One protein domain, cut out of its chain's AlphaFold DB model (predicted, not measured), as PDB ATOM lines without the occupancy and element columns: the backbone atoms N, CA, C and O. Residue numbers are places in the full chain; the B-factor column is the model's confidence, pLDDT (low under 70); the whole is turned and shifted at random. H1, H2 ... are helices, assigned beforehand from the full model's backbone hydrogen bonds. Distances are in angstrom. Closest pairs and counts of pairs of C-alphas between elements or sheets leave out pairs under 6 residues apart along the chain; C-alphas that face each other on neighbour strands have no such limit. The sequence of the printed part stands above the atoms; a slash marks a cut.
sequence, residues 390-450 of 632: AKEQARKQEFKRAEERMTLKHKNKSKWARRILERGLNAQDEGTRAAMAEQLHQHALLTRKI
ATOM      1  N   ALA A 390      78.650  16.865   9.572       79.44
ATOM      2  CA  ALA A 390      78.677  18.301   9.285       79.44
ATOM      3  C   ALA A 390      78.079  19.146  10.431       79.44
ATOM      4  O   ALA A 390      78.671  20.148  10.852       79.44
ATOM      5  N   LYS A 391      76.945  18.715  11.007       83.50
ATOM      6  CA  LYS A 391      76.324  19.369  12.176       83.50
ATOM      7  C   LYS A 391      77.209  19.271  13.418       83.50
ATOM      8  O   LYS A 391      77.326  20.241  14.170       83.50
ATOM      9  N   GLU A 392      77.864  18.135  13.651       84.94
ATOM     10  CA  GLU A 392      78.780  17.983  14.786       84.94
ATOM     11  C   GLU A 392      79.997  18.911  14.663       84.94
ATOM     12  O   GLU A 392      80.401  19.555  15.638       84.94
ATOM     13  N   GLN A 393      80.559  19.042  13.460       82.00
ATOM     14  CA  GLN A 393      81.649  19.978  13.205       82.00
ATOM     15  C   GLN A 393      81.213  21.436  13.361       82.00
ATOM     16  O   GLN A 393      81.954  22.219  13.963       82.00
ATOM     17  N   ALA A 394      80.000  21.794  12.931       82.81
ATOM     18  CA  ALA A 394      79.420  23.107  13.206       82.81
ATOM     19  C   ALA A 394      79.330  23.376  14.720       82.81
ATOM     20  O   ALA A 394      79.809  24.412  15.185       82.81
ATOM     21  N   ARG A 395      78.865  22.406  15.527       86.69
ATOM     22  CA  ARG A 395      78.862  22.534  17.000       86.69
ATOM     23  C   ARG A 395      80.267  22.679  17.592       86.69
ATOM     24  O   ARG A 395      80.468  23.473  18.512       86.69
ATOM     25  N   LYS A 396      81.265  21.955  17.072       88.12
ATOM     26  CA  LYS A 396      82.676  22.107  17.489       88.12
ATOM     27  C   LYS A 396      83.208  23.503  17.156       88.12
ATOM     28  O   LYS A 396      83.936  24.085  17.963       88.12
ATOM     29  N   GLN A 397      82.853  24.055  15.997       86.25
ATOM     30  CA  GLN A 397      83.209  25.424  15.629       86.25
ATOM     31  C   GLN A 397      82.515  26.435  16.547       86.25
ATOM     32  O   GLN A 397      83.193  27.296  17.098       86.25
ATOM     33  N   GLU A 398      81.214  26.302  16.806       87.00
ATOM     34  CA  GLU A 398      80.477  27.149  17.753       87.00
ATOM     35  C   GLU A 398      81.076  27.121  19.159       87.00
ATOM     36  O   GLU A 398      81.244  28.175  19.775       87.00
ATOM     37  N   PHE A 399      81.484  25.943  19.638       91.12
ATOM     38  CA  PHE A 399      82.179  25.811  20.914       91.12
ATOM     39  C   PHE A 399      83.493  26.602  20.931       91.12
ATOM     40  O   PHE A 399      83.734  27.353  21.875       91.12
ATOM     41  N   LYS A 400      84.312  26.525  19.871       90.62
ATOM     42  CA  LYS A 400      85.541  27.336  19.744       90.62
ATOM     43  C   LYS A 400      85.240  28.838  19.735       90.62
ATOM     44  O   LYS A 400      85.985  29.620  20.319       90.62
ATOM     45  N   ARG A 401      84.134  29.261  19.119       90.00
ATOM     46  CA  ARG A 401      83.704  30.671  19.118       90.00
ATOM     47  C   ARG A 401      83.241  31.131  20.491       90.00
ATOM     48  O   ARG A 401      83.563  32.241  20.902       90.00
ATOM     49  N   ALA A 402      82.483  30.298  21.199       90.50
ATOM     50  CA  ALA A 402      82.076  30.564  22.573       90.50
ATOM     51  C   ALA A 402      83.299  30.635  23.499       90.50
ATOM     52  O   ALA A 402      83.410  31.560  24.302       90.50
ATOM     53  N   GLU A 403      84.258  29.720  23.330       90.44
ATOM     54  CA  GLU A 403      85.528  29.740  24.049       90.44
ATOM     55  C   GLU A 403      86.316  31.024  23.761       90.44
ATOM     56  O   GLU A 403      86.817  31.642  24.700       90.44
ATOM     57  N   GLU A 404      86.389  31.476  22.506       90.19
ATOM     58  CA  GLU A 404      87.094  32.715  22.163       90.19
ATOM     59  C   GLU A 404      86.382  33.960  22.697       90.19
ATOM     60  O   GLU A 404      87.035  34.846  23.246       90.19
ATOM     61  N   ARG A 405      85.044  34.011  22.657       86.69
ATOM     62  CA  ARG A 405      84.276  35.095  23.296       86.69
ATOM     63  C   ARG A 405      84.484  35.131  24.809       86.69
ATOM     64  O   ARG A 405      84.583  36.211  25.383       86.69
ATOM     65  N   MET A 406      84.578  33.966  25.450       88.69
ATOM     66  CA  MET A 406      84.773  33.866  26.896       88.69
ATOM     67  C   MET A 406      86.211  34.195  27.317       88.69
ATOM     68  O   MET A 406      86.432  34.856  28.328       88.69
ATOM     69  N   THR A 407      87.204  33.697  26.577       87.88
ATOM     70  CA  THR A 407      88.613  33.725  27.002       87.88
ATOM     71  C   THR A 407      89.446  34.811  26.322       87.88
ATOM     72  O   THR A 407      90.487  35.181  26.868       87.88
ATOM     73  N   LEU A 408      88.984  35.361  25.190       86.88
ATOM     74  CA  LEU A 408      89.658  36.391  24.387       86.88
ATOM     75  C   LEU A 408      91.135  36.055  24.120       86.88
ATOM     76  O   LEU A 408      92.013  36.920  24.244       86.88
ATOM     77  N   LYS A 409      91.424  34.784  23.820       87.44
ATOM     78  CA  LYS A 409      92.793  34.265  23.689       87.44
ATOM     79  C   LYS A 409      93.495  34.855  22.473       87.44
ATOM     80  O   LYS A 409      94.683  35.178  22.552       87.44
ATOM     81  N   HIS A 410      92.773  35.051  21.377       89.81
ATOM     82  CA  HIS A 410      93.311  35.495  20.096       89.81
ATOM     83  C   HIS A 410      93.298  37.034  19.929       89.81
ATOM     84  O   HIS A 410      93.733  37.557  18.911       89.81
ATOM     85  N   LYS A 411      92.904  37.805  20.955       86.56
ATOM     86  CA  LYS A 411      92.860  39.285  20.921       86.56
ATOM     87  C   LYS A 411      94.149  39.968  21.425       86.56
ATOM     88  O   LYS A 411      94.067  40.921  22.195       86.56
ATOM     89  N   ASN A 412      95.337  39.443  21.094       86.75
ATOM     90  CA  ASN A 412      96.664  39.979  21.483       86.75
ATOM     91  C   ASN A 412      96.834  40.348  22.980       86.75
ATOM     92  O   ASN A 412      97.688  41.147  23.358       86.75
ATOM     93  N   LYS A 413      96.041  39.744  23.879       85.75
ATOM     94  CA  LYS A 413      96.104  39.975  25.336       85.75
ATOM     95  C   LYS A 413      97.175  39.132  26.034       85.75
ATOM     96  O   LYS A 413      97.364  39.273  27.242       85.75
ATOM     97  N   SER A 414      97.851  38.247  25.303       87.06
ATOM     98  CA  SER A 414      98.910  37.405  25.858       87.06
ATOM     99  C   SER A 414     100.109  38.264  26.276       87.06
ATOM    100  O   SER A 414     100.407  39.287  25.662       87.06
ATOM    101  N   LYS A 415     100.827  37.854  27.331       89.31
ATOM    102  CA  LYS A 415     102.030  38.574  27.802       89.31
ATOM    103  C   LYS A 415     103.103  38.704  26.712       89.31
ATOM    104  O   LYS A 415     103.879  39.648  26.734       89.31
ATOM    105  N   TRP A 416     103.150  37.747  25.785       88.56
ATOM    106  CA  TRP A 416     104.060  37.759  24.642       88.56
ATOM    107  C   TRP A 416     103.622  38.778  23.584       88.56
ATOM    108  O   TRP A 416     104.420  39.635  23.220       88.56
ATOM    109  N   ALA A 417     102.344  38.758  23.190       88.75
ATOM    110  CA  ALA A 417     101.789  39.700  22.220       88.75
ATOM    111  C   ALA A 417     101.903  41.151  22.710       88.75
ATOM    112  O   ALA A 417     102.322  42.023  21.960       88.75
ATOM    113  N   ARG A 418     101.622  41.400  23.999       89.12
ATOM    114  CA  ARG A 418     101.794  42.726  24.615       89.12
ATOM    115  C   ARG A 418     103.236  43.212  24.554       89.12
ATOM    116  O   ARG A 418     103.466  44.317  24.095       89.12
ATOM    117  N   ARG A 419     104.201  42.365  24.926       89.62
ATOM    118  CA  ARG A 419     105.627  42.725  24.888       89.62
ATOM    119  C   ARG A 419     106.117  43.031  23.469       89.62
ATOM    120  O   ARG A 419     106.957  43.903  23.297       89.62
ATOM    121  N   ILE A 420     105.615  42.316  22.462       87.81
ATOM    122  CA  ILE A 420     105.954  42.575  21.053       87.81
ATOM    123  C   ILE A 420     105.346  43.891  20.574       87.81
ATOM    124  O   ILE A 420     106.032  44.666  19.915       87.81
ATOM    125  N   LEU A 421     104.093  44.171  20.938       84.88
ATOM    126  CA  LEU A 421     103.448  45.444  20.612       84.88
ATOM    127  C   LEU A 421     104.132  46.624  21.316       84.88
ATOM    128  O   LEU A 421     104.368  47.641  20.678       84.88
ATOM    129  N   GLU A 422     104.517  46.464  22.584       87.31
ATOM    130  CA  GLU A 422     105.280  47.455  23.361       87.31
ATOM    131  C   GLU A 422     106.675  47.713  22.771       87.31
ATOM    132  O   GLU A 422     107.156  48.841  22.797       87.31
ATOM    133  N   ARG A 423     107.322  46.682  22.207       87.31
ATOM    134  CA  ARG A 423     108.629  46.793  21.536       87.31
ATOM    135  C   ARG A 423     108.535  47.348  20.105       87.31
ATOM    136  O   ARG A 423     109.546  47.786  19.564       87.31
ATOM    137  N   GLY A 424     107.342  47.342  19.508       82.94
ATOM    138  CA  GLY A 424     107.075  47.787  18.142       82.94
ATOM    139  C   GLY A 424     107.096  46.644  17.120       82.94
ATOM    140  O   GLY A 424     108.100  45.954  16.949       82.94
ATOM    141  N   LEU A 425     105.989  46.479  16.386       75.12
ATOM    142  CA  LEU A 425     105.786  45.406  15.397       75.12
ATOM    143  C   LEU A 425     106.741  45.493  14.187       75.12
ATOM    144  O   LEU A 425     107.056  44.485  13.552       75.12
ATOM    145  N   ASN A 426     107.226  46.698  13.879       73.62
ATOM    146  CA  ASN A 426     108.126  46.948  12.751       73.62
ATOM    147  C   ASN A 426     109.589  46.601  13.064       73.62
ATOM    148  O   ASN A 426     110.359  46.344  12.148       73.62
ATOM    149  N   ALA A 427     109.955  46.538  14.346       76.75
ATOM    150  CA  ALA A 427     111.313  46.248  14.805       76.75
ATOM    151  C   ALA A 427     111.564  44.749  15.063       76.75
ATOM    152  O   ALA A 427     112.585  44.395  15.652       76.75
ATOM    153  N   GLN A 428     110.610  43.870  14.740       80.69
ATOM    154  CA  GLN A 428     110.695  42.426  14.982       80.69
ATOM    155  C   GLN A 428     110.671  41.624  13.676       80.69
ATOM    156  O   GLN A 428     110.166  42.100  12.658       80.69
ATOM    157  N   ASP A 429     111.191  40.396  13.748       84.44
ATOM    158  CA  ASP A 429     111.300  39.451  12.635       84.44
ATOM    159  C   ASP A 429     109.946  39.187  11.961       84.44
ATOM    160  O   ASP A 429     108.914  39.081  12.633       84.44
ATOM    161  N   GLU A 430     109.962  38.972  10.644       84.44
ATOM    162  CA  GLU A 430     108.758  38.746   9.831       84.44
ATOM    163  C   GLU A 430     107.899  37.582  10.359       84.44
ATOM    164  O   GLU A 430     106.676  37.676  10.427       84.44
ATOM    165  N   GLY A 431     108.524  36.523  10.886       88.19
ATOM    166  CA  GLY A 431     107.803  35.405  11.503       88.19
ATOM    167  C   GLY A 431     107.002  35.785  12.758       88.19
ATOM    168  O   GLY A 431     105.956  35.198  13.031       88.19
ATOM    169  N   THR A 432     107.446  36.789  13.521       87.25
ATOM    170  CA  THR A 432     106.695  37.280  14.693       87.25
ATOM    171  C   THR A 432     105.518  38.160  14.287       87.25
ATOM    172  O   THR A 432     104.461  38.104  14.923       87.25
ATOM    173  N   ARG A 433     105.674  38.920  13.196       89.06
ATOM    174  CA  ARG A 433     104.614  39.733  12.599       89.06
ATOM    175  C   ARG A 433     103.525  38.851  12.002       89.06
ATOM    176  O   ARG A 433     102.355  39.036  12.336       89.06
ATOM    177  N   ALA A 434     103.916  37.836  11.234       91.12
ATOM    178  CA  ALA A 434     103.011  36.836  10.683       91.12
ATOM    179  C   ALA A 434     102.232  36.098  11.784       91.12
ATOM    180  O   ALA A 434     101.016  35.983  11.691       91.12
ATOM    181  N   ALA A 435     102.883  35.687  12.879       90.69
ATOM    182  CA  ALA A 435     102.200  35.022  13.994       90.69
ATOM    183  C   ALA A 435     101.170  35.926  14.704       90.69
ATOM    184  O   ALA A 435     100.100  35.465  15.100       90.69
ATOM    185  N   MET A 436     101.466  37.223  14.858       88.19
ATOM    186  CA  MET A 436     100.525  38.204  15.414       88.19
ATOM    187  C   MET A 436      99.347  38.472  14.466       88.19
ATOM    188  O   MET A 436      98.207  38.600  14.921       88.19
ATOM    189  N   ALA A 437      99.605  38.528  13.158       90.94
ATOM    190  CA  ALA A 437      98.574  38.659  12.135       90.94
ATOM    191  C   ALA A 437      97.684  37.408  12.067       90.94
ATOM    192  O   ALA A 437      96.462  37.532  12.057       90.94
ATOM    193  N   GLU A 438      98.269  36.208  12.124       92.62
ATOM    194  CA  GLU A 438      97.546  34.934  12.179       92.62
ATOM    195  C   GLU A 438      96.669  34.855  13.434       92.62
ATOM    196  O   GLU A 438      95.503  34.468  13.359       92.62
ATOM    197  N   GLN A 439      97.187  35.290  14.588       91.19
ATOM    198  CA  GLN A 439      96.411  35.351  15.823       91.19
ATOM    199  C   GLN A 439      95.176  36.258  15.664       91.19
ATOM    200  O   GLN A 439      94.068  35.856  16.026       91.19
ATOM    201  N   LEU A 440      95.329  37.449  15.076       90.94
ATOM    202  CA  LEU A 440      94.205  38.350  14.791       90.94
ATOM    203  C   LEU A 440      93.242  37.784  13.740       90.94
ATOM    204  O   LEU A 440      92.027  37.928  13.885       90.94
ATOM    205  N   HIS A 441      93.762  37.107  12.718       91.69
ATOM    206  CA  HIS A 441      92.965  36.435  11.700       91.69
ATOM    207  C   HIS A 441      92.096  35.329  12.316       91.69
ATOM    208  O   HIS A 441      90.891  35.287  12.079       91.69
ATOM    209  N   GLN A 442      92.655  34.501  13.203       90.62
ATOM    210  CA  GLN A 442      91.902  33.488  13.948       90.62
ATOM    211  C   GLN A 442      90.817  34.117  14.834       90.62
ATOM    212  O   GLN A 442      89.684  33.633  14.853       90.62
ATOM    213  N   HIS A 443      91.119  35.225  15.524       91.50
ATOM    214  CA  HIS A 443      90.108  35.979  16.271       91.50
ATOM    215  C   HIS A 443      88.979  36.456  15.348       91.50
ATOM    216  O   HIS A 443      87.807  36.279  15.680       91.50
ATOM    217  N   ALA A 444      89.305  37.036  14.190       90.38
ATOM    218  CA  ALA A 444      88.321  37.495  13.216       90.38
ATOM    219  C   ALA A 444      87.448  36.337  12.714       90.38
ATOM    220  O   ALA A 444      86.227  36.442  12.768       90.38
ATOM    221  N   LEU A 445      88.036  35.198  12.337       88.81
ATOM    222  CA  LEU A 445      87.296  34.011  11.891       88.81
ATOM    223  C   LEU A 445      86.344  33.461  12.966       88.81
ATOM    224  O   LEU A 445      85.215  33.078  12.657       88.81
ATOM    225  N   LEU A 446      86.773  33.432  14.233       88.88
ATOM    226  CA  LEU A 446      85.961  32.927  15.347       88.88
ATOM    227  C   LEU A 446      84.889  33.928  15.813       88.88
ATOM    228  O   LEU A 446      83.845  33.534  16.332       88.88
ATOM    229  N   THR A 447      85.125  35.228  15.646       84.56
ATOM    230  CA  THR A 447      84.175  36.272  16.067       84.56
ATOM    231  C   THR A 447      83.239  36.723  14.952       84.56
ATOM    232  O   THR A 447      82.173  37.257  15.270       84.56
ATOM    233  N   ARG A 448      83.568  36.445  13.679       85.19
ATOM    234  CA  ARG A 448      82.722  36.753  12.519       85.19
ATOM    235  C   ARG A 448      81.328  36.168  12.722       85.19
ATOM    236  O   ARG A 448      81.157  34.965  12.948       85.19
ATOM    237  N   LYS A 449      80.320  37.040  12.652       76.88
ATOM    238  CA  LYS A 449      78.912  36.646  12.671       76.88
ATOM    239  C   LYS A 449      78.694  35.746  11.450       76.88
ATOM    240  O   LYS A 449      78.956  36.165  10.326       76.88
ATOM    241  N   ILE A 450      78.334  34.482  11.676       67.94
ATOM    242  CA  ILE A 450      77.835  33.656  10.575       67.94
ATOM    243  C   ILE A 450      76.434  34.202  10.299       67.94
ATOM    244  O   ILE A 450      75.568  34.114  11.167       67.94
TER     245      ILE A 450
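Overview. This is residues 390 to 450 of the 632 residues of an uncharacterized protein of Gossypium raimondii (UniProt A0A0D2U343). The printed part makes a long, narrow loop: helix H1 at one end, a linking stretch out to the short helix H2, a turn, and helix H3 running back until its last residues pack on the second half of H1. The first residues of H1, 390 to 396, stick out as a free arm. There are 61 residues with three named helices, H1, H2 and H3 along the chain, and no named strand, an all-helix class. The whole is loose, with a radius of gyration of the C-alphas of 13.8 A, and spans 44 by 20 by 16 A.

Arrangement. H1, residues 390 to 407, stands free at residues 390 to 396. It touches H3, residues 430 to 447, with residues 397 to 405 alone, and H3 touches it with residues 443 to 447 alone. Their closest C-alphas, those of Arg 401 and Leu 446, are 4.9 A apart. The two run opposite ways at a steep tilt of 69 degrees, only just short of about perpendicular. H2, residues 415 to 423, is apart from H1. H2 and H3 are close but not clearly touching, the closest C-alphas being those of Ala 417 and Met 436, 7.1 A apart. They run opposite ways at a steep tilt of 56 degrees. In H1, H2 and H3 every O i to N i+4 pair is within hydrogen-bond range.

Along the chain. H1 begins at C-alpha 390, (78.677, 18.301, 9.285), and measures 25.5 A from first to last C-alpha. H2 begins at C-alpha 415, (102.030, 38.574, 27.802), and measures 12.3 A. H3 measures 25.5 A and ends at C-alpha 447, (84.175, 36.272, 16.067).

Size, cuts and confidence. The C-alphas farthest apart, those of Lys 391 and Ala 427, are 44.2 A apart. The printed part has no cut. The links H1 to H2, of 7 residues, and H2 to H3, of 6, are short. The mean pLDDT of the printed part is 86.6, and residue 450 is under 70.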